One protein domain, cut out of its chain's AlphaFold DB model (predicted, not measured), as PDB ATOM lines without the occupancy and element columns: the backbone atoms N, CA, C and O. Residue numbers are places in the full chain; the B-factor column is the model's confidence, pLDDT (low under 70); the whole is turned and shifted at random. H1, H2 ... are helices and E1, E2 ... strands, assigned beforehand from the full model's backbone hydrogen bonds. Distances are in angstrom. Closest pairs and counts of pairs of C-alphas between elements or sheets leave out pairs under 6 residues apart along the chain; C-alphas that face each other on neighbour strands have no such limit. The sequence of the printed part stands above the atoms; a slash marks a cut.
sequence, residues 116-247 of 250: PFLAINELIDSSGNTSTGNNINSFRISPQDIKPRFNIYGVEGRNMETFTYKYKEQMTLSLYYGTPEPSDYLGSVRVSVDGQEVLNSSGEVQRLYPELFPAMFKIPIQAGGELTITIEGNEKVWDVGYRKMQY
ATOM      1  N   PRO A 116     149.348 187.552 140.902       91.06
ATOM      2  CA  PRO A 116     148.577 187.250 142.101       91.06
ATOM      3  C   PRO A 116     148.141 185.779 142.126       91.06
ATOM      4  O   PRO A 116     147.955 185.141 141.089       91.06
ATOM      5  N   PHE A 117     147.974 185.240 143.334       92.69
ATOM      6  CA  PHE A 117     147.485 183.878 143.520       92.69
ATOM      7  C   PHE A 117     146.013 183.768 143.109       92.69
ATOM      8  O   PHE A 117     145.179 184.552 143.561       92.69
ATOM      9  N   LEU A 118     145.711 182.775 142.278       93.38
ATOM     10  CA  LEU A 118     144.376 182.416 141.825       93.38
ATOM     11  C   LEU A 118     144.040 181.023 142.352       93.38
ATOM     12  O   LEU A 118     144.691 180.041 141.998       93.38
ATOM     13  N   ALA A 119     143.020 180.941 143.201       92.81
ATOM     14  CA  ALA A 119     142.537 179.672 143.722       92.81
ATOM     15  C   ALA A 119     141.800 178.874 142.639       92.81
ATOM     16  O   ALA A 119     140.973 179.425 141.908       92.81
ATOM     17  N   ILE A 120     142.061 177.570 142.562       91.69
ATOM     18  CA  ILE A 120     141.285 176.648 141.729       91.69
ATOM     19  C   ILE A 120     140.140 176.116 142.589       91.69
ATOM     20  O   ILE A 120     140.293 175.131 143.305       91.69
ATOM     21  N   ASN A 121     138.998 176.801 142.551       87.50
ATOM     22  CA  ASN A 121     137.817 176.442 143.350       87.50
ATOM     23  C   ASN A 121     136.904 175.417 142.674       87.50
ATOM     24  O   ASN A 121     135.984 174.915 143.310       87.50
ATOM     25  N   GLU A 122     137.149 175.141 141.398       87.62
ATOM     26  CA  GLU A 122     136.372 174.220 140.583       87.62
ATOM     27  C   GLU A 122     137.332 173.215 139.951       87.62
ATOM     28  O   GLU A 122     138.098 173.547 139.042       87.62
ATOM     29  N   LEU A 123     137.303 171.990 140.468       87.12
ATOM     30  CA  LEU A 123     138.016 170.848 139.907       87.12
ATOM     31  C   LEU A 123     137.013 169.860 139.318       87.12
ATOM     32  O   LEU A 123     135.921 169.697 139.850       87.12
ATOM     33  N   ILE A 124     137.375 169.183 138.231       88.44
ATOM     34  CA  ILE A 124     136.530 168.135 137.647       88.44
ATOM     35  C   ILE A 124     136.834 166.828 138.378       88.44
ATOM     36  O   ILE A 124     137.977 166.374 138.348       88.44
ATOM     37  N   ASP A 125     135.840 166.245 139.046       87.00
ATOM     38  CA  ASP A 125     135.976 164.967 139.745       87.00
ATOM     39  C   ASP A 125     136.066 163.779 138.765       87.00
ATOM     40  O   ASP A 125     135.836 163.891 137.558       87.00
ATOM     41  N   SER A 126     136.354 162.596 139.303       82.94
ATOM     42  CA  SER A 126     136.372 161.336 138.540       82.94
ATOM     43  C   SER A 126     135.042 160.985 137.849       82.94
ATOM     44  O   SER A 126     135.027 160.179 136.919       82.94
ATOM     45  N   SER A 127     133.930 161.588 138.277       79.62
ATOM     46  CA  SER A 127     132.593 161.412 137.701       79.62
ATOM     47  C   SER A 127     132.311 162.406 136.556       79.62
ATOM     48  O   SER A 127     131.259 162.314 135.923       79.62
ATOM     49  N   GLY A 128     133.223 163.349 136.288       79.19
ATOM     50  CA  GLY A 128     133.060 164.430 135.314       79.19
ATOM     51  C   GLY A 128     132.272 165.643 135.827       79.19
ATOM     52  O   GLY A 128     131.975 166.546 135.046       79.19
ATOM     53  N   ASN A 129     131.934 165.680 137.116       83.19
ATOM     54  CA  ASN A 129     131.213 166.770 137.760       83.19
ATOM     55  C   ASN A 129     132.182 167.802 138.342       83.19
ATOM     56  O   ASN A 129     133.274 167.474 138.803       83.19
ATOM     57  N   THR A 130     131.757 169.063 138.386       81.88
ATOM     58  CA  THR A 130     132.510 170.107 139.083       81.88
ATOM     59  C   THR A 130     132.411 169.906 140.594       81.88
ATOM     60  O   THR A 130     131.328 170.014 141.169       81.88
ATOM     61  N   SER A 131     133.546 169.651 141.240       79.75
ATOM     62  CA  SER A 131     133.702 169.644 142.691       79.75
ATOM     63  C   SER A 131     134.160 171.017 143.174       79.75
ATOM     64  O   SER A 131     135.162 171.561 142.699       79.75
ATOM     65  N   THR A 132     133.406 171.582 144.118       78.06
ATOM     66  CA  THR A 132     133.721 172.860 144.763       78.06
ATOM     67  C   THR A 132     134.339 172.625 146.135       78.06
ATOM     68  O   THR A 132     133.660 172.108 147.021       78.06
ATOM     69  N   GLY A 133     135.575 173.076 146.359       68.50
ATOM     70  CA  GLY A 133     136.280 172.923 147.643       68.50
ATOM     71  C   GLY A 133     135.787 173.839 148.777       68.50
ATOM     72  O   GLY A 133     136.588 174.327 149.569       68.50
ATOM     73  N   ASN A 134     134.482 174.122 148.849       65.50
ATOM     74  CA  ASN A 134     133.876 175.193 149.657       65.50
ATOM     75  C   ASN A 134     133.864 174.944 151.175       65.50
ATOM     76  O   ASN A 134     133.477 175.828 151.942       65.50
ATOM     77  N   ASN A 135     134.259 173.761 151.640       65.62
ATOM     78  CA  ASN A 135     134.244 173.439 153.060       65.62
ATOM     79  C   ASN A 135     135.545 173.904 153.733       65.62
ATOM     80  O   ASN A 135     136.434 173.102 153.966       65.62
ATOM     81  N   ILE A 136     135.670 175.199 154.043       75.88
ATOM     82  CA  ILE A 136     136.889 175.823 154.612       75.88
ATOM     83  C   ILE A 136     136.982 175.610 156.141       75.88
ATOM     84  O   ILE A 136     137.442 176.464 156.904       75.88
ATOM     85  N   ASN A 137     136.495 174.472 156.630       81.19
ATOM     86  CA  ASN A 137     136.555 174.169 158.051       81.19
ATOM     87  C   ASN A 137     138.009 174.000 158.490       81.19
ATOM     88  O   ASN A 137     138.812 173.353 157.816       81.19
ATOM     89  N   SER A 138     138.343 174.573 159.645       84.50
ATOM     90  CA  SER A 138     139.648 174.357 160.255       84.50
ATOM     91  C   SER A 138     139.804 172.899 160.662       84.50
ATOM     92  O   SER A 138     138.865 172.285 161.174       84.50
ATOM     93  N   PHE A 139     141.003 172.370 160.486       89.12
ATOM     94  CA  PHE A 139     141.369 171.029 160.916       89.12
ATOM     95  C   PHE A 139     142.784 171.055 161.480       89.12
ATOM     96  O   PHE A 139     143.540 171.999 161.260       89.12
ATOM     97  N   ARG A 140     143.145 170.020 162.227       89.25
ATOM     98  CA  ARG A 140     144.439 169.949 162.896       89.25
ATOM     99  C   ARG A 140     145.382 169.045 162.117       89.25
ATOM    100  O   ARG A 140     144.982 167.955 161.730       89.25
ATOM    101  N   ILE A 141     146.614 169.488 161.904       88.50
ATOM    102  CA  ILE A 141     147.739 168.663 161.445       88.50
ATOM    103  C   ILE A 141     148.841 168.867 162.471       88.50
ATOM    104  O   ILE A 141     149.289 169.993 162.652       88.50
ATOM    105  N   SER A 142     149.227 167.806 163.179       75.81
ATOM    106  CA  SER A 142     150.133 167.850 164.334       75.81
ATOM    107  C   SER A 142     151.281 168.865 164.216       75.81
ATOM    108  O   SER A 142     152.036 168.788 163.251       75.81
ATOM    109  N   PRO A 143     151.507 169.771 165.190       70.44
ATOM    110  CA  PRO A 143     150.636 170.254 166.270       70.44
ATOM    111  C   PRO A 143     149.863 171.541 165.893       70.44
ATOM    112  O   PRO A 143     149.448 172.290 166.777       70.44
ATOM    113  N   GLN A 144     149.723 171.841 164.603       83.75
ATOM    114  CA  GLN A 144     149.193 173.094 164.073       83.75
ATOM    115  C   GLN A 144     147.695 173.009 163.755       83.75
ATOM    116  O   GLN A 144     147.216 172.068 163.117       83.75
ATOM    117  N   ASP A 145     146.957 174.047 164.142       89.81
ATOM    118  CA  ASP A 145     145.596 174.262 163.663       89.81
ATOM    119  C   ASP A 145     145.652 174.949 162.296       89.81
ATOM    120  O   ASP A 145     146.081 176.099 162.161       89.81
ATOM    121  N   ILE A 146     145.223 174.229 161.266       90.88
ATOM    122  CA  ILE A 146     145.210 174.700 159.890       90.88
ATOM    123  C   ILE A 146     143.853 175.321 159.596       90.88
ATOM    124  O   ILE A 146     142.800 174.699 159.750       90.88
ATOM    125  N   LYS A 147     143.885 176.570 159.130       91.12
ATOM    126  CA  LYS A 147     142.726 177.271 158.582       91.12
ATOM    127  C   LYS A 147     143.003 177.598 157.115       91.12
ATOM    128  O   LYS A 147     143.684 178.595 156.851       91.12
ATOM    129  N   PRO A 148     142.503 176.777 156.178       91.19
ATOM    130  CA  PRO A 148     142.633 177.057 154.755       91.19
ATOM    131  C   PRO A 148     141.999 178.401 154.407       91.19
ATOM    132  O   PRO A 148     141.122 178.903 155.116       91.19
ATOM    133  N   ARG A 149     142.479 179.019 153.336       90.12
ATOM    134  CA  ARG A 149     142.046 180.353 152.908       90.12
ATOM    135  C   ARG A 149     141.079 180.307 151.736       90.12
ATOM    136  O   ARG A 149     140.254 181.210 151.627       90.12
ATOM    137  N   PHE A 150     141.198 179.302 150.872       90.12
ATOM    138  CA  PHE A 150     140.511 179.286 149.585       90.12
ATOM    139  C   PHE A 150     139.661 178.042 149.367       90.12
ATOM    140  O   PHE A 150     138.468 178.169 149.107       90.12
ATOM    141  N   ASN A 151     140.260 176.855 149.454       92.75
ATOM    142  CA  ASN A 151     139.578 175.602 149.149       92.75
ATOM    143  C   ASN A 151     140.202 174.421 149.899       92.75
ATOM    144  O   ASN A 151     141.359 174.482 150.310       92.75
ATOM    145  N   ILE A 152     139.419 173.356 150.068       91.88
ATOM    146  CA  ILE A 152     139.870 172.048 150.554       91.88
ATOM    147  C   ILE A 152     139.307 170.974 149.631       91.88
ATOM    148  O   ILE A 152     138.118 170.986 149.320       91.88
ATOM    149  N   TYR A 153     140.151 170.019 149.267       90.94
ATOM    150  CA  TYR A 153     139.805 168.803 148.553       90.94
ATOM    151  C   TYR A 153     140.268 167.593 149.362       90.94
ATOM    152  O   TYR A 153     141.309 167.604 150.021       90.94
ATOM    153  N   GLY A 154     139.469 166.542 149.330       88.12
ATOM    154  CA  GLY A 154     139.722 165.288 150.017       88.12
ATOM    155  C   GLY A 154     138.719 164.258 149.532       88.12
ATOM    156  O   GLY A 154     137.878 164.566 148.691       88.12
ATOM    157  N   VAL A 155     138.808 163.045 150.061       85.44
ATOM    158  CA  VAL A 155     137.948 161.952 149.620       85.44
ATOM    159  C   VAL A 155     136.633 161.969 150.414       85.44
ATOM    160  O   VAL A 155     136.603 161.635 151.598       85.44
ATOM    161  N   GLU A 156     135.520 162.364 149.787       69.94
ATOM    162  CA  GLU A 156     134.201 162.422 150.443       69.94
ATOM    163  C   GLU A 156     133.471 161.064 150.375       69.94
ATOM    164  O   GLU A 156     132.584 160.832 149.554       69.94
ATOM    165  N   GLY A 157     133.856 160.124 151.246       65.75
ATOM    166  CA  GLY A 157     133.174 158.825 151.394       65.75
ATOM    167  C   GLY A 157     133.525 157.765 150.338       65.75
ATOM    168  O   GLY A 157     132.915 156.697 150.312       65.75
ATOM    169  N   ARG A 158     134.512 158.043 149.478       68.12
ATOM    170  CA  ARG A 158     135.157 157.084 148.558       68.12
ATOM    171  C   ARG A 158     136.502 156.613 149.148       68.12
ATOM    172  O   ARG A 158     136.921 157.099 150.190       68.12
ATOM    173  N   ASN A 159     137.189 155.672 148.491       83.44
ATOM    174  CA  ASN A 159     138.565 155.285 148.870       83.44
ATOM    175  C   ASN A 159     139.633 156.153 148.181       83.44
ATOM    176  O   ASN A 159     140.741 156.304 148.692       83.44
ATOM    177  N   MET A 160     139.296 156.696 147.012       89.62
ATOM    178  CA  MET A 160     140.171 157.491 146.160       89.62
ATOM    179  C   MET A 160     139.327 158.479 145.366       89.62
ATOM    180  O   MET A 160     138.228 158.135 144.916       89.62
ATOM    181  N   GLU A 161     139.861 159.671 145.149       91.56
ATOM    182  CA  GLU A 161     139.275 160.661 144.266       91.56
ATOM    183  C   GLU A 161     140.349 161.344 143.423       91.56
ATOM    184  O   GLU A 161     141.416 161.712 143.912       91.56
ATOM    185  N   THR A 162     140.058 161.491 142.135       93.12
ATOM    186  CA  THR A 162     140.941 162.142 141.172       93.12
ATOM    187  C   THR A 162     140.263 163.396 140.654       93.12
ATOM    188  O   THR A 162     139.143 163.344 140.150       93.12
ATOM    189  N   PHE A 163     140.973 164.509 140.769       93.62
ATOM    190  CA  PHE A 163     140.556 165.833 140.358       93.62
ATOM    191  C   PHE A 163     141.380 166.301 139.168       93.62
ATOM    192  O   PHE A 163     142.602 166.156 139.161       93.62
ATOM    193  N   THR A 164     140.721 166.900 138.183       94.31
ATOM    194  CA  THR A 164     141.353 167.349 136.942       94.31
ATOM    195  C   THR A 164     141.136 168.842 136.720       94.31
ATOM    196  O   THR A 164     140.033 169.358 136.917       94.31
ATOM    197  N   TYR A 165     142.183 169.536 136.275       94.19
ATOM    198  CA  TYR A 165     142.152 170.950 135.914       94.19
ATOM    199  C   TYR A 165     142.879 171.194 134.593       94.19
ATOM    200  O   TYR A 165     144.075 170.938 134.467       94.19
ATOM    201  N   LYS A 166     142.163 171.738 133.605       93.56
ATOM    202  CA  LYS A 166     142.748 172.128 132.318       93.56
ATOM    203  C   LYS A 166     143.213 173.571 132.362       93.56
ATOM    204  O   LYS A 166     142.445 174.464 132.716       93.56
ATOM    205  N   TYR A 167     144.439 173.809 131.915       91.75
ATOM    206  CA  TYR A 167     145.027 175.139 131.885       91.75
ATOM    207  C   TYR A 167     145.591 175.479 130.506       91.75
ATOM    208  O   TYR A 167     146.060 174.623 129.763       91.75
ATOM    209  N   LYS A 168     145.531 176.765 130.147       90.69
ATOM    210  CA  LYS A 168     146.006 177.272 128.846       90.69
ATOM    211  C   LYS A 168     147.260 178.126 128.947       90.69
ATOM    212  O   LYS A 168     147.968 178.285 127.964       90.69
ATOM    213  N   GLU A 169     147.508 178.702 130.114       90.69
ATOM    214  CA  GLU A 169     148.591 179.652 130.341       90.69
ATOM    215  C   GLU A 169     149.681 179.021 131.204       90.69
ATOM    216  O   GLU A 169     149.417 178.101 131.976       90.69
ATOM    217  N   GLN A 170     150.900 179.541 131.074       92.31
ATOM    218  CA  GLN A 170     152.023 179.162 131.922       92.31
ATOM    219  C   GLN A 170     151.774 179.654 133.351       92.31
ATOM    220  O   GLN A 170     151.420 180.819 133.564       92.31
ATOM    221  N   MET A 171     151.994 178.786 134.332       94.25
ATOM    222  CA  MET A 171     151.693 179.086 135.726       94.25
ATOM    223  C   MET A 171     152.662 178.406 136.681       94.25
ATOM    224  O   MET A 171     153.332 177.446 136.325       94.25
ATOM    225  N   THR A 172     152.672 178.868 137.921       96.00
ATOM    226  CA  THR A 172     153.283 178.155 139.036       96.00
ATOM    227  C   THR A 172     152.171 177.611 139.919       96.00
ATOM    228  O   THR A 172     151.475 178.392 140.571       96.00
ATOM    229  N   LEU A 173     151.985 176.292 139.912       96.44
ATOM    230  CA  LEU A 173     151.039 175.595 140.781       96.44
ATOM    231  C   LEU A 173     151.558 175.622 142.215       96.44
ATOM    232  O   LEU A 173     152.753 175.432 142.443       96.44
ATOM    233  N   SER A 174     150.655 175.802 143.171       97.19
ATOM    234  CA  SER A 174     150.931 175.600 144.586       97.19
ATOM    235  C   SER A 174     149.742 174.968 145.297       97.19
ATOM    236  O   SER A 174     148.594 175.334 145.041       97.19
ATOM    237  N   LEU A 175     150.032 174.058 146.214       96.94
ATOM    238  CA  LEU A 175     149.050 173.424 147.082       96.94
ATOM    239  C   LEU A 175     149.710 173.018 148.392       96.94
ATOM    240  O   LEU A 175     150.919 172.780 148.444       96.94
ATOM    241  N   TYR A 176     148.903 172.917 149.436       96.00
ATOM    242  CA  TYR A 176     149.299 172.265 150.670       96.00
ATOM    243  C   TYR A 176     148.649 170.898 150.753       96.00
ATOM    244  O   TYR A 176     147.539 170.711 150.255       96.00
ATOM    245  N   TYR A 177     149.331 169.957 151.386       94.81
ATOM    246  CA  TYR A 177     148.798 168.625 151.599       94.81
ATOM    247  C   TYR A 177     149.253 168.045 152.934       94.81
ATOM    248  O   TYR A 177     150.197 168.523 153.577       94.81
ATOM    249  N   GLY A 178     148.535 167.017 153.355       93.25
ATOM    250  CA  GLY A 178     148.795 166.290 154.575       93.25
ATOM    251  C   GLY A 178     147.534 165.633 155.104       93.25
ATOM    252  O   GLY A 178     146.414 165.857 154.645       93.25
ATOM    253  N   THR A 179     147.737 164.833 156.132       91.81
ATOM    254  CA  THR A 179     146.711 164.021 156.756       91.81
ATOM    255  C   THR A 179     146.240 164.687 158.062       91.81
ATOM    256  O   THR A 179     147.051 164.845 158.982       91.81
ATOM    257  N   PRO A 180     144.963 165.106 158.173       89.94
ATOM    258  CA  PRO A 180     144.412 165.708 159.390       89.94
ATOM    259  C   PRO A 180     144.327 164.733 160.571       89.94
ATOM    260  O   PRO A 180     144.179 163.536 160.378       89.94
ATOM    261  N   GLU A 181     144.338 165.245 161.799       86.25
ATOM    262  CA  GLU A 181     144.095 164.467 163.018       86.25
ATOM    263  C   GLU A 181     142.596 164.414 163.394       86.25
ATOM    264  O   GLU A 181     141.876 165.395 163.179       86.25
ATOM    265  N   PRO A 182     142.122 163.329 164.044       82.06
ATOM    266  CA  PRO A 182     142.818 162.061 164.273       82.06
ATOM    267  C   PRO A 182     142.906 161.239 162.980       82.06
ATOM    268  O   PRO A 182     141.947 161.192 162.215       82.06
ATOM    269  N   SER A 183     144.034 160.564 162.752       79.50
ATOM    270  CA  SER A 183     144.222 159.729 161.563       79.50
ATOM    271  C   SER A 183     145.079 158.497 161.835       79.50
ATOM    272  O   SER A 183     145.930 158.482 162.724       79.50
ATOM    273  N   ASP A 184     144.817 157.458 161.049       83.88
ATOM    274  CA  ASP A 184     145.597 156.230 160.914       83.88
ATOM    275  C   ASP A 184     146.784 156.376 159.942       83.88
ATOM    276  O   ASP A 184     147.529 155.418 159.739       83.88
ATOM    277  N   TYR A 185     146.971 157.569 159.363       85.06
ATOM    278  CA  TYR A 185     147.969 157.885 158.337       85.06
ATOM    279  C   TYR A 185     147.833 157.036 157.061       85.06
ATOM    280  O   TYR A 185     148.774 156.942 156.269       85.06
ATOM    281  N   LEU A 186     146.652 156.448 156.832       86.69
ATOM    282  CA  LEU A 186     146.337 155.725 155.607       86.69
ATOM    283  C   LEU A 186     145.883 156.706 154.528       86.69
ATOM    284  O   LEU A 186     144.844 157.358 154.637       86.69
ATOM    285  N   GLY A 187     146.666 156.785 153.459       90.06
ATOM    286  CA  GLY A 187     146.360 157.633 152.321       90.06
ATOM    287  C   GLY A 187     147.594 158.028 151.532       90.06
ATOM    288  O   GLY A 187     148.732 157.857 151.981       90.06
ATOM    289  N   SER A 188     147.349 158.556 150.340       94.00
ATOM    290  CA  SER A 188     148.386 159.153 149.510       94.00
ATOM    291  C   SER A 188     147.848 160.335 148.718       94.00
ATOM    292  O   SER A 188     146.659 160.414 148.413       94.00
ATOM    293  N   VAL A 189     148.739 161.259 148.386       96.12
ATOM    294  CA  VAL A 189     148.492 162.323 147.426       96.12
ATOM    295  C   VAL A 189     149.473 162.179 146.274       96.12
ATOM    296  O   VAL A 189     150.685 162.040 146.462       96.12
ATOM    297  N   ARG A 190     148.932 162.221 145.060       97.31
ATOM    298  CA  ARG A 190     149.696 162.204 143.816       97.31
ATOM    299  C   ARG A 190     149.285 163.373 142.942       97.31
ATOM    300  O   ARG A 190     148.098 163.615 142.735       97.31
ATOM    301  N   VAL A 191     150.268 164.093 142.412       97.38
ATOM    302  CA  VAL A 191     150.044 165.180 141.452       97.38
ATOM    303  C   VAL A 191     150.746 164.814 140.161       97.38
ATOM    304  O   VAL A 191     151.918 164.444 140.178       97.38
ATOM    305  N   SER A 192     150.027 164.914 139.050       96.69
ATOM    306  CA  SER A 192     150.555 164.670 137.712       96.69
ATOM    307  C   SER A 192     150.276 165.854 136.798       96.69
ATOM    308  O   SER A 192     149.200 166.449 136.853       96.69
ATOM    309  N   VAL A 193     151.248 166.183 135.956       95.75
ATOM    310  CA  VAL A 193     151.150 167.215 134.920       95.75
ATOM    311  C   VAL A 193     151.321 166.520 133.581       95.75
ATOM    312  O   VAL A 193     152.340 165.871 133.359       95.75
ATOM    313  N   ASP A 194     150.305 166.595 132.725       92.88
ATOM    314  CA  ASP A 194     150.281 165.933 131.412       92.88
ATOM    315  C   ASP A 194     150.603 164.426 131.487       92.88
ATOM    316  O   ASP A 194     151.278 163.853 130.633       92.88
ATOM    317  N   GLY A 195     150.128 163.774 132.554       91.00
ATOM    318  CA  GLY A 195     150.348 162.351 132.823       91.00
ATOM    319  C   GLY A 195     151.702 162.003 133.455       91.00
ATOM    320  O   GLY A 195     151.908 160.846 133.814       91.00
ATOM    321  N   GLN A 196     152.609 162.968 133.637       94.12
ATOM    322  CA  GLN A 196     153.865 162.759 134.357       94.12
ATOM    323  C   GLN A 196     153.695 163.082 135.844       94.12
ATOM    324  O   GLN A 196     153.323 164.199 136.205       94.12
ATOM    325  N   GLU A 197     154.003 162.120 136.714       96.50
ATOM    326  CA  GLU A 197     153.960 162.305 138.167       96.50
ATOM    327  C   GLU A 197     155.050 163.290 138.625       96.50
ATOM    328  O   GLU A 197     156.229 163.137 138.300       96.50
ATOM    329  N   VAL A 198     154.640 164.315 139.376       96.00
ATOM    330  CA  VAL A 198     155.502 165.394 139.897       96.00
ATOM    331  C   VAL A 198     155.470 165.498 141.425       96.00
ATOM    332  O   VAL A 198     156.364 166.103 142.012       96.00
ATOM    333  N   LEU A 199     154.464 164.902 142.073       96.50
ATOM    334  CA  LEU A 199     154.388 164.724 143.522       96.50
ATOM    335  C   LEU A 199     153.849 163.332 143.821       96.50
ATOM    336  O   LEU A 199     152.848 162.924 143.233       96.50
ATOM    337  N   ASN A 200     154.462 162.668 144.794       95.88
ATOM    338  CA  ASN A 200     153.970 161.436 145.384       95.88
ATOM    339  C   ASN A 200     154.341 161.431 146.865       95.88
ATOM    340  O   ASN A 200     155.521 161.449 147.214       95.88
ATOM    341  N   SER A 201     153.333 161.479 147.729       94.38
ATOM    342  CA  SER A 201     153.514 161.450 149.175       94.38
ATOM    343  C   SER A 201     152.422 160.609 149.811       94.38
ATOM    344  O   SER A 201     151.289 160.594 149.342       94.38
ATOM    345  N   SER A 202     152.754 159.934 150.904       93.38
ATOM    346  CA  SER A 202     151.809 159.142 151.691       93.38
ATOM    347  C   SER A 202     151.739 159.635 153.128       93.38
ATOM    348  O   SER A 202     152.743 160.133 153.645       93.38
ATOM    349  N   GLY A 203     150.625 159.366 153.811       89.25
ATOM    350  CA  GLY A 203     150.466 159.685 155.233       89.25
ATOM    351  C   GLY A 203     151.562 159.068 156.116       89.25
ATOM    352  O   GLY A 203     151.970 159.662 157.110       89.25
ATOM    353  N   GLU A 204     152.139 157.934 155.707       91.25
ATOM    354  CA  GLU A 204     153.283 157.302 156.380       91.25
ATOM    355  C   GLU A 204     154.525 158.212 156.461       91.25
ATOM    356  O   GLU A 204     155.259 158.178 157.449       91.25
ATOM    357  N   VAL A 205     154.743 159.079 155.464       91.44
ATOM    358  CA  VAL A 205     155.841 160.060 155.485       91.44
ATOM    359  C   VAL A 205     155.593 161.090 156.584       91.44
ATOM    360  O   VAL A 205     156.511 161.414 157.333       91.44
ATOM    361  N   GLN A 206     154.347 161.546 156.740       91.69
ATOM    362  CA  GLN A 206     153.958 162.436 157.834       91.69
ATOM    363  C   GLN A 206     154.070 161.755 159.199       91.69
ATOM    364  O   GLN A 206     154.474 162.395 160.164       91.69
ATOM    365  N   ARG A 207     153.755 160.458 159.295       90.69
ATOM    366  CA  ARG A 207     153.915 159.687 160.536       90.69
ATOM    367  C   ARG A 207     155.374 159.630 160.993       90.69
ATOM    368  O   ARG A 207     155.642 159.708 162.190       90.69
ATOM    369  N   LEU A 208     156.302 159.460 160.049       92.12
ATOM    370  CA  LEU A 208     157.739 159.368 160.321       92.12
ATOM    371  C   LEU A 208     158.393 160.737 160.555       92.12
ATOM    372  O   LEU A 208     159.307 160.824 161.374       92.12
ATOM    373  N   TYR A 209     157.920 161.775 159.861       91.88
ATOM    374  CA  TYR A 209     158.495 163.125 159.857       91.88
ATOM    375  C   TYR A 209     157.410 164.204 160.039       91.88
ATOM    376  O   TYR A 209     157.174 165.012 159.131       91.88
ATOM    377  N   PRO A 210     156.697 164.225 161.180       89.75
ATOM    378  CA  PRO A 210     155.557 165.121 161.396       89.75
ATOM    379  C   PRO A 210     155.930 166.607 161.320       89.75
ATOM    380  O   PRO A 210     155.103 167.433 160.948       89.75
ATOM    381  N   GLU A 211     157.178 166.959 161.617       90.56
ATOM    382  CA  GLU A 211     157.711 168.321 161.539       90.56
ATOM    383  C   GLU A 211     157.768 168.895 160.117       90.56
ATOM    384  O   GLU A 211     157.851 170.113 159.956       90.56
ATOM    385  N   LEU A 212     157.726 168.038 159.090       90.94
ATOM    386  CA  LEU A 212     157.696 168.452 157.686       90.94
ATOM    387  C   LEU A 212     156.281 168.813 157.209       90.94
ATOM    388  O   LEU A 212     156.124 169.256 156.070       90.94
ATOM    389  N   PHE A 213     155.265 168.627 158.060       91.81
ATOM    390  CA  PHE A 213     153.864 168.827 157.717       91.81
ATOM    391  C   PHE A 213     153.235 170.012 158.478       91.81
ATOM    392  O   PHE A 213     153.605 170.295 159.618       91.81
ATOM    393  N   PRO A 214     152.275 170.728 157.861       91.69
ATOM    394  CA  PRO A 214     151.763 170.515 156.504       91.69
ATOM    395  C   PRO A 214     152.796 170.836 155.417       91.69
ATOM    396  O   PRO A 214     153.496 171.848 155.480       91.69
ATOM    397  N   ALA A 215     152.870 169.979 154.403       93.00
ATOM    398  CA  ALA A 215     153.828 170.143 153.323       93.00
ATOM    399  C   ALA A 215     153.260 171.089 152.257       93.00
ATOM    400  O   ALA A 215     152.079 171.023 151.912       93.00
ATOM    401  N   MET A 216     154.104 171.977 151.727       94.88
ATOM    402  CA  MET A 216     153.774 172.826 150.583       94.88
ATOM    403  C   MET A 216     154.450 172.268 149.335       94.88
ATOM    404  O   MET A 216     155.673 172.142 149.289       94.88
ATOM    405  N   PHE A 217     153.661 171.998 148.303       96.75
ATOM    406  CA  PHE A 217     154.161 171.669 146.978       96.75
ATOM    407  C   PHE A 217     154.018 172.880 146.059       96.75
ATOM    408  O   PHE A 217     152.949 173.487 145.994       96.75
ATOM    409  N   LYS A 218     155.090 173.231 145.341       96.69
ATOM    410  CA  LYS A 218     155.101 174.335 144.377       96.69
ATOM    411  C   LYS A 218     155.963 173.981 143.170       96.69
ATOM    412  O   LYS A 218     157.142 173.683 143.345       96.69
ATOM    413  N   ILE A 219     155.405 174.064 141.962       95.50
ATOM    414  CA  ILE A 219     156.132 173.778 140.714       95.50
ATOM    415  C   ILE A 219     155.739 174.730 139.575       95.50
ATOM    416  O   ILE A 219     154.564 175.085 139.452       95.50
ATOM    417  N   PRO A 220     156.688 175.143 138.716       94.31
ATOM    418  CA  PRO A 220     156.369 175.810 137.462       94.31
ATOM    419  C   PRO A 220     155.842 174.797 136.438       94.31
ATOM    420  O   PRO A 220     156.392 173.709 136.279       94.31
ATOM    421  N   ILE A 221     154.792 175.179 135.719       93.56
ATOM    422  CA  ILE A 221     154.121 174.375 134.700       93.56
ATOM    423  C   ILE A 221     154.062 175.186 133.402       93.56
ATOM    424  O   ILE A 221     153.794 176.394 133.414       93.56
ATOM    425  N   GLN A 222     154.361 174.533 132.275       91.75
ATOM    426  CA  GLN A 222     154.305 175.159 130.950       91.75
ATOM    427  C   GLN A 222     152.860 175.478 130.541       91.75
ATOM    428  O   GLN A 222     151.917 175.169 131.252       91.75
ATOM    429  N   ALA A 223     152.667 176.186 129.432       90.69
ATOM    430  CA  ALA A 223     151.330 176.535 128.966       90.69
ATOM    431  C   ALA A 223     150.685 175.370 128.198       90.69
ATOM    432  O   ALA A 223     151.334 174.785 127.337       90.69
ATOM    433  N   GLY A 224     149.391 175.132 128.430       88.19
ATOM    434  CA  GLY A 224     148.570 174.263 127.583       88.19
ATOM    435  C   GLY A 224     148.664 172.780 127.928       88.19
ATOM    436  O   GLY A 224     149.236 172.013 127.162       88.19
ATOM    437  N   GLY A 225     148.029 172.388 129.030       92.94
ATOM    438  CA  GLY A 225     148.045 171.010 129.504       92.94
ATOM    439  C   GLY A 225     146.939 170.704 130.509       92.94
ATOM    440  O   GLY A 225     145.953 171.444 130.649       92.94
ATOM    441  N   GLU A 226     147.108 169.590 131.205       94.69
ATOM    442  CA  GLU A 226     146.176 169.069 132.195       94.69
ATOM    443  C   GLU A 226     146.900 168.729 133.502       94.69
ATOM    444  O   GLU A 226     147.962 168.108 133.523       94.69
ATOM    445  N   LEU A 227     146.326 169.194 134.608       95.81
ATOM    446  CA  LEU A 227     146.760 168.897 135.963       95.81
ATOM    447  C   LEU A 227     145.811 167.862 136.555       95.81
ATOM    448  O   LEU A 227     144.595 168.056 136.532       95.81
ATOM    449  N   THR A 228     146.372 166.823 137.158       96.44
ATOM    450  CA  THR A 228     145.619 165.790 137.862       96.44
ATOM    451  C   THR A 228     146.098 165.697 139.305       96.44
ATOM    452  O   THR A 228     147.291 165.537 139.554       96.44
ATOM    453  N   ILE A 229     145.175 165.782 140.261       96.56
ATOM    454  CA  ILE A 229     145.430 165.606 141.695       96.56
ATOM    455  C   ILE A 229     144.636 164.386 142.143       96.56
ATOM    456  O   ILE A 229     143.411 164.397 142.103       96.56
ATOM    457  N   THR A 230     145.325 163.330 142.553       95.62
ATOM    458  CA  THR A 230     144.704 162.119 143.095       95.62
ATOM    459  C   THR A 230     144.942 162.066 144.591       95.62
ATOM    460  O   THR A 230     146.080 162.186 145.040       95.62
ATOM    461  N   ILE A 231     143.863 161.906 145.346       94.81
ATOM    462  CA  ILE A 231     143.859 161.842 146.803       94.81
ATOM    463  C   ILE A 231     143.264 160.494 147.201       94.81
ATOM    464  O   ILE A 231     142.213 160.095 146.700       94.81
ATOM    465  N   GLU A 232     143.941 159.785 148.090       93.75
ATOM    466  CA  GLU A 232     143.534 158.485 148.617       93.75
ATOM    467  C   GLU A 232     143.448 158.537 150.141       93.75
ATOM    468  O   GLU A 232     144.293 159.148 150.799       93.75
ATOM    469  N   GLY A 233     142.463 157.838 150.704       90.12
ATOM    470  CA  GLY A 233     142.296 157.713 152.151       90.12
ATOM    471  C   GLY A 233     142.026 159.046 152.853       90.12
ATOM    472  O   GLY A 233     141.186 159.833 152.419       90.12
ATOM    473  N   ASN A 234     142.732 159.274 153.961       88.06
ATOM    474  CA  ASN A 234     142.511 160.403 154.868       88.06
ATOM    475  C   ASN A 234     143.349 161.650 154.526       88.06
ATOM    476  O   ASN A 234     143.323 162.630 155.274       88.06
ATOM    477  N   GLU A 235     144.096 161.632 153.420       91.06
ATOM    478  CA  GLU A 235     144.837 162.798 152.932       91.06
ATOM    479  C   GLU A 235     143.878 163.932 152.545       91.06
ATOM    480  O   GLU A 235     142.780 163.723 152.019       91.06
ATOM    481  N   LYS A 236     144.312 165.167 152.794       92.00
ATOM    482  CA  LYS A 236     143.645 166.368 152.305       92.00
ATOM    483  C   LYS A 236     144.634 167.239 151.566       92.00
ATOM    484  O   LYS A 236     145.798 167.347 151.940       92.00
ATOM    485  N   VAL A 237     144.122 167.922 150.555       94.50
ATOM    486  CA  VAL A 237     144.842 168.946 149.808       94.50
ATOM    487  C   VAL A 237     144.061 170.245 149.935       94.50
ATOM    488  O   VAL A 237     142.843 170.249 149.798       94.50
ATOM    489  N   TRP A 238     144.719 171.360 150.224       94.50
ATOM    490  CA  TRP A 238     144.035 172.641 150.406       94.50
ATOM    491  C   TRP A 238     144.845 173.808 149.864       94.50
ATOM    492  O   TRP A 238     146.034 173.686 149.556       94.50
ATOM    493  N   ASP A 239     144.158 174.941 149.733       94.12
ATOM    494  CA  ASP A 239     144.664 176.155 149.097       94.12
ATOM    495  C   ASP A 239     145.309 175.850 147.735       94.12
ATOM    496  O   ASP A 239     146.355 176.391 147.374       94.12
ATOM    497  N   VAL A 240     144.654 174.966 146.976       95.19
ATOM    498  CA  VAL A 240     145.037 174.605 145.616       95.19
ATOM    499  C   VAL A 240     144.807 175.812 144.729       95.19
ATOM    500  O   VAL A 240     143.692 176.331 144.600       95.19
ATOM    501  N   GLY A 241     145.871 176.259 144.086       95.25
ATOM    502  CA  GLY A 241     145.802 177.360 143.149       95.25
ATOM    503  C   GLY A 241     147.118 177.581 142.443       95.25
ATOM    504  O   GLY A 241     148.061 176.806 142.567       95.25
ATOM    505  N   TYR A 242     147.185 178.653 141.677       95.25
ATOM    506  CA  TYR A 242     148.358 178.955 140.883       95.25
ATOM    507  C   TYR A 242     148.606 180.449 140.798       95.25
ATOM    508  O   TYR A 242     147.724 181.275 141.027       95.25
ATOM    509  N   ARG A 243     149.830 180.805 140.427       95.19
ATOM    510  CA  ARG A 243     150.185 182.159 140.005       95.19
ATOM    511  C   ARG A 243     150.481 182.140 138.519       95.19
ATOM    512  O   ARG A 243     151.283 181.327 138.066       95.19
ATOM    513  N   LYS A 244     149.826 183.008 137.754       92.62
ATOM    514  CA  LYS A 244     150.111 183.160 136.322       92.62
ATOM    515  C   LYS A 244     151.507 183.742 136.140       92.62
ATOM    516  O   LYS A 244     151.871 184.673 136.853       92.62
ATOM    517  N   MET A 245     152.264 183.219 135.182       88.44
ATOM    518  CA  MET A 245     153.541 183.816 134.794       88.44
ATOM    519  C   MET A 245     153.262 184.932 133.787       88.44
ATOM    520  O   MET A 245     152.859 184.659 132.653       88.44
ATOM    521  N   GLN A 246     153.465 186.180 134.198       86.25
ATOM    522  CA  GLN A 246     153.120 187.364 133.414       86.25
ATOM    523  C   GLN A 246     154.311 188.304 133.264       86.25
ATOM    524  O   GLN A 246     155.168 188.388 134.137       86.25
ATOM    525  N   TYR A 247     154.379 189.002 132.136       83.19
ATOM    526  CA  TYR A 247     155.376 190.049 131.967       83.19
ATOM    527  C   TYR A 247     155.036 191.246 132.857       83.19
ATOM    528  O   TYR A 247     153.855 191.524 133.053       83.19
TER     529      TYR A 247
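This is residues 116 to 247 of the 250 residues of the protein "VanZ like protein" of Fontibacillus phaseoli (UniProt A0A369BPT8). Two sheets stand face to face as a sandwich, their long strands nearly aligned and wound as a jelly roll, with E1, E6, E8, E11 and E13 in one sheet and E7, E12, E9 and E10 in the other. A small hairpin, E2 and E3, sits beside the edge strand E7, while a second one, E4 and E5, and the short helix H1 lie at one end of the sandwich. The printed part has 132 residues, with named elements in the order E1 to E10, H1, E11 to E13; the class is mostly strand, with 76 residues in strands and 6 in the helix. The first sheet is branched, its neighbour pairs antiparallel; the second runs E7, E12, E9, E10, all antiparallel. The whole is compact, with a radius of gyration of the C-alphas of 14.1 A, and rounded, spanning 42 by 32 by 27 A.

In the branched sheet, E13 is the longest strand, residues 236 to 246 and 29.8 A, ending with C-alpha 246 at (153.120, 187.364, 133.414). E8 holds residues 171 to 178 over 23.0 A, and E11 residues 215 to 221 over 19.1 A. E6 is residues 152 to 154. E1 is residues 116 to 119 and begins with C-alpha 116 at (148.577, 187.250, 142.101). In the other sheet, E7 is residues 160 to 167, 23.2 A; E12 residues 225 to 233, 26.9 A; E9 residues 187 to 193, 20.4 A; and E10 residues 196 to 202, 17.8 A. The short strands are E2, residues 122 to 124; E3, 130 to 132; E4, 139 to 141; and E5, 144 to 146. H1 is residues 203 to 208, with C-alpha 203 at (150.466, 159.685, 155.233).

E13 has three neighbours: E1 and E6 lie on one side of it, beside residues 240 to 243 and 236 to 238, and E8 lies on the other side. N 118 and O 242 of E1 and E13 are 2.8 A apart, within hydrogen-bond range, as are N 153 and O 237 of E6 and E13, at 2.8 A. E8 and E13 are antiparallel at 165 degrees, with N 174 and O 241 at 2.8 A. E11, on the other side of E8 from E13, pairs with it through N 173 and O 219, 2.9 A. This sheet is face to face with the second, their facing parts 10.5 A centre to centre and their best planes 7 degrees apart. In the second sheet N 163 of E7 and O 229 of E12 are 2.8 A apart, N 230 of E12 and O 190 of E9 2.8 A, and N 189 of E9 and O 201 of E10 2.8 A; E9 and E10 form a hairpin. The jelly roll, one long hairpin wound over both sheets, nests E6 with E13, E7 with E12, E8 with E11 and E9 with E10. E1 runs on into E2 at 52 degrees across a break of 2 residues. In the hairpin E2 and E3, N 131 and O 123 are 2.8 A apart; the closest C-alphas of E2 and E7, those of Ile 124 and Thr 164, are 4.9 A apart. In the hairpin E4 and E5, N 144 and O 141 are 2.7 A apart; the closest C-alphas of E4 and E8, Ile 141 and Gly 178, are 7.3 A apart. H1 only grazes each sheet; its closest C-alpha pair with E9 is Gly 203 and Gly 187, 5.4 A. Every O i to N i+4 pair in H1 is within hydrogen-bond range.

The C-alphas farthest apart, those of Asp 184 and Tyr 247, are 45.6 A apart. The printed part has no cut, and no link is long. Mean pLDDT of the printed part is 89.6; residues 133 to 135 and 156 to 158 are under 70.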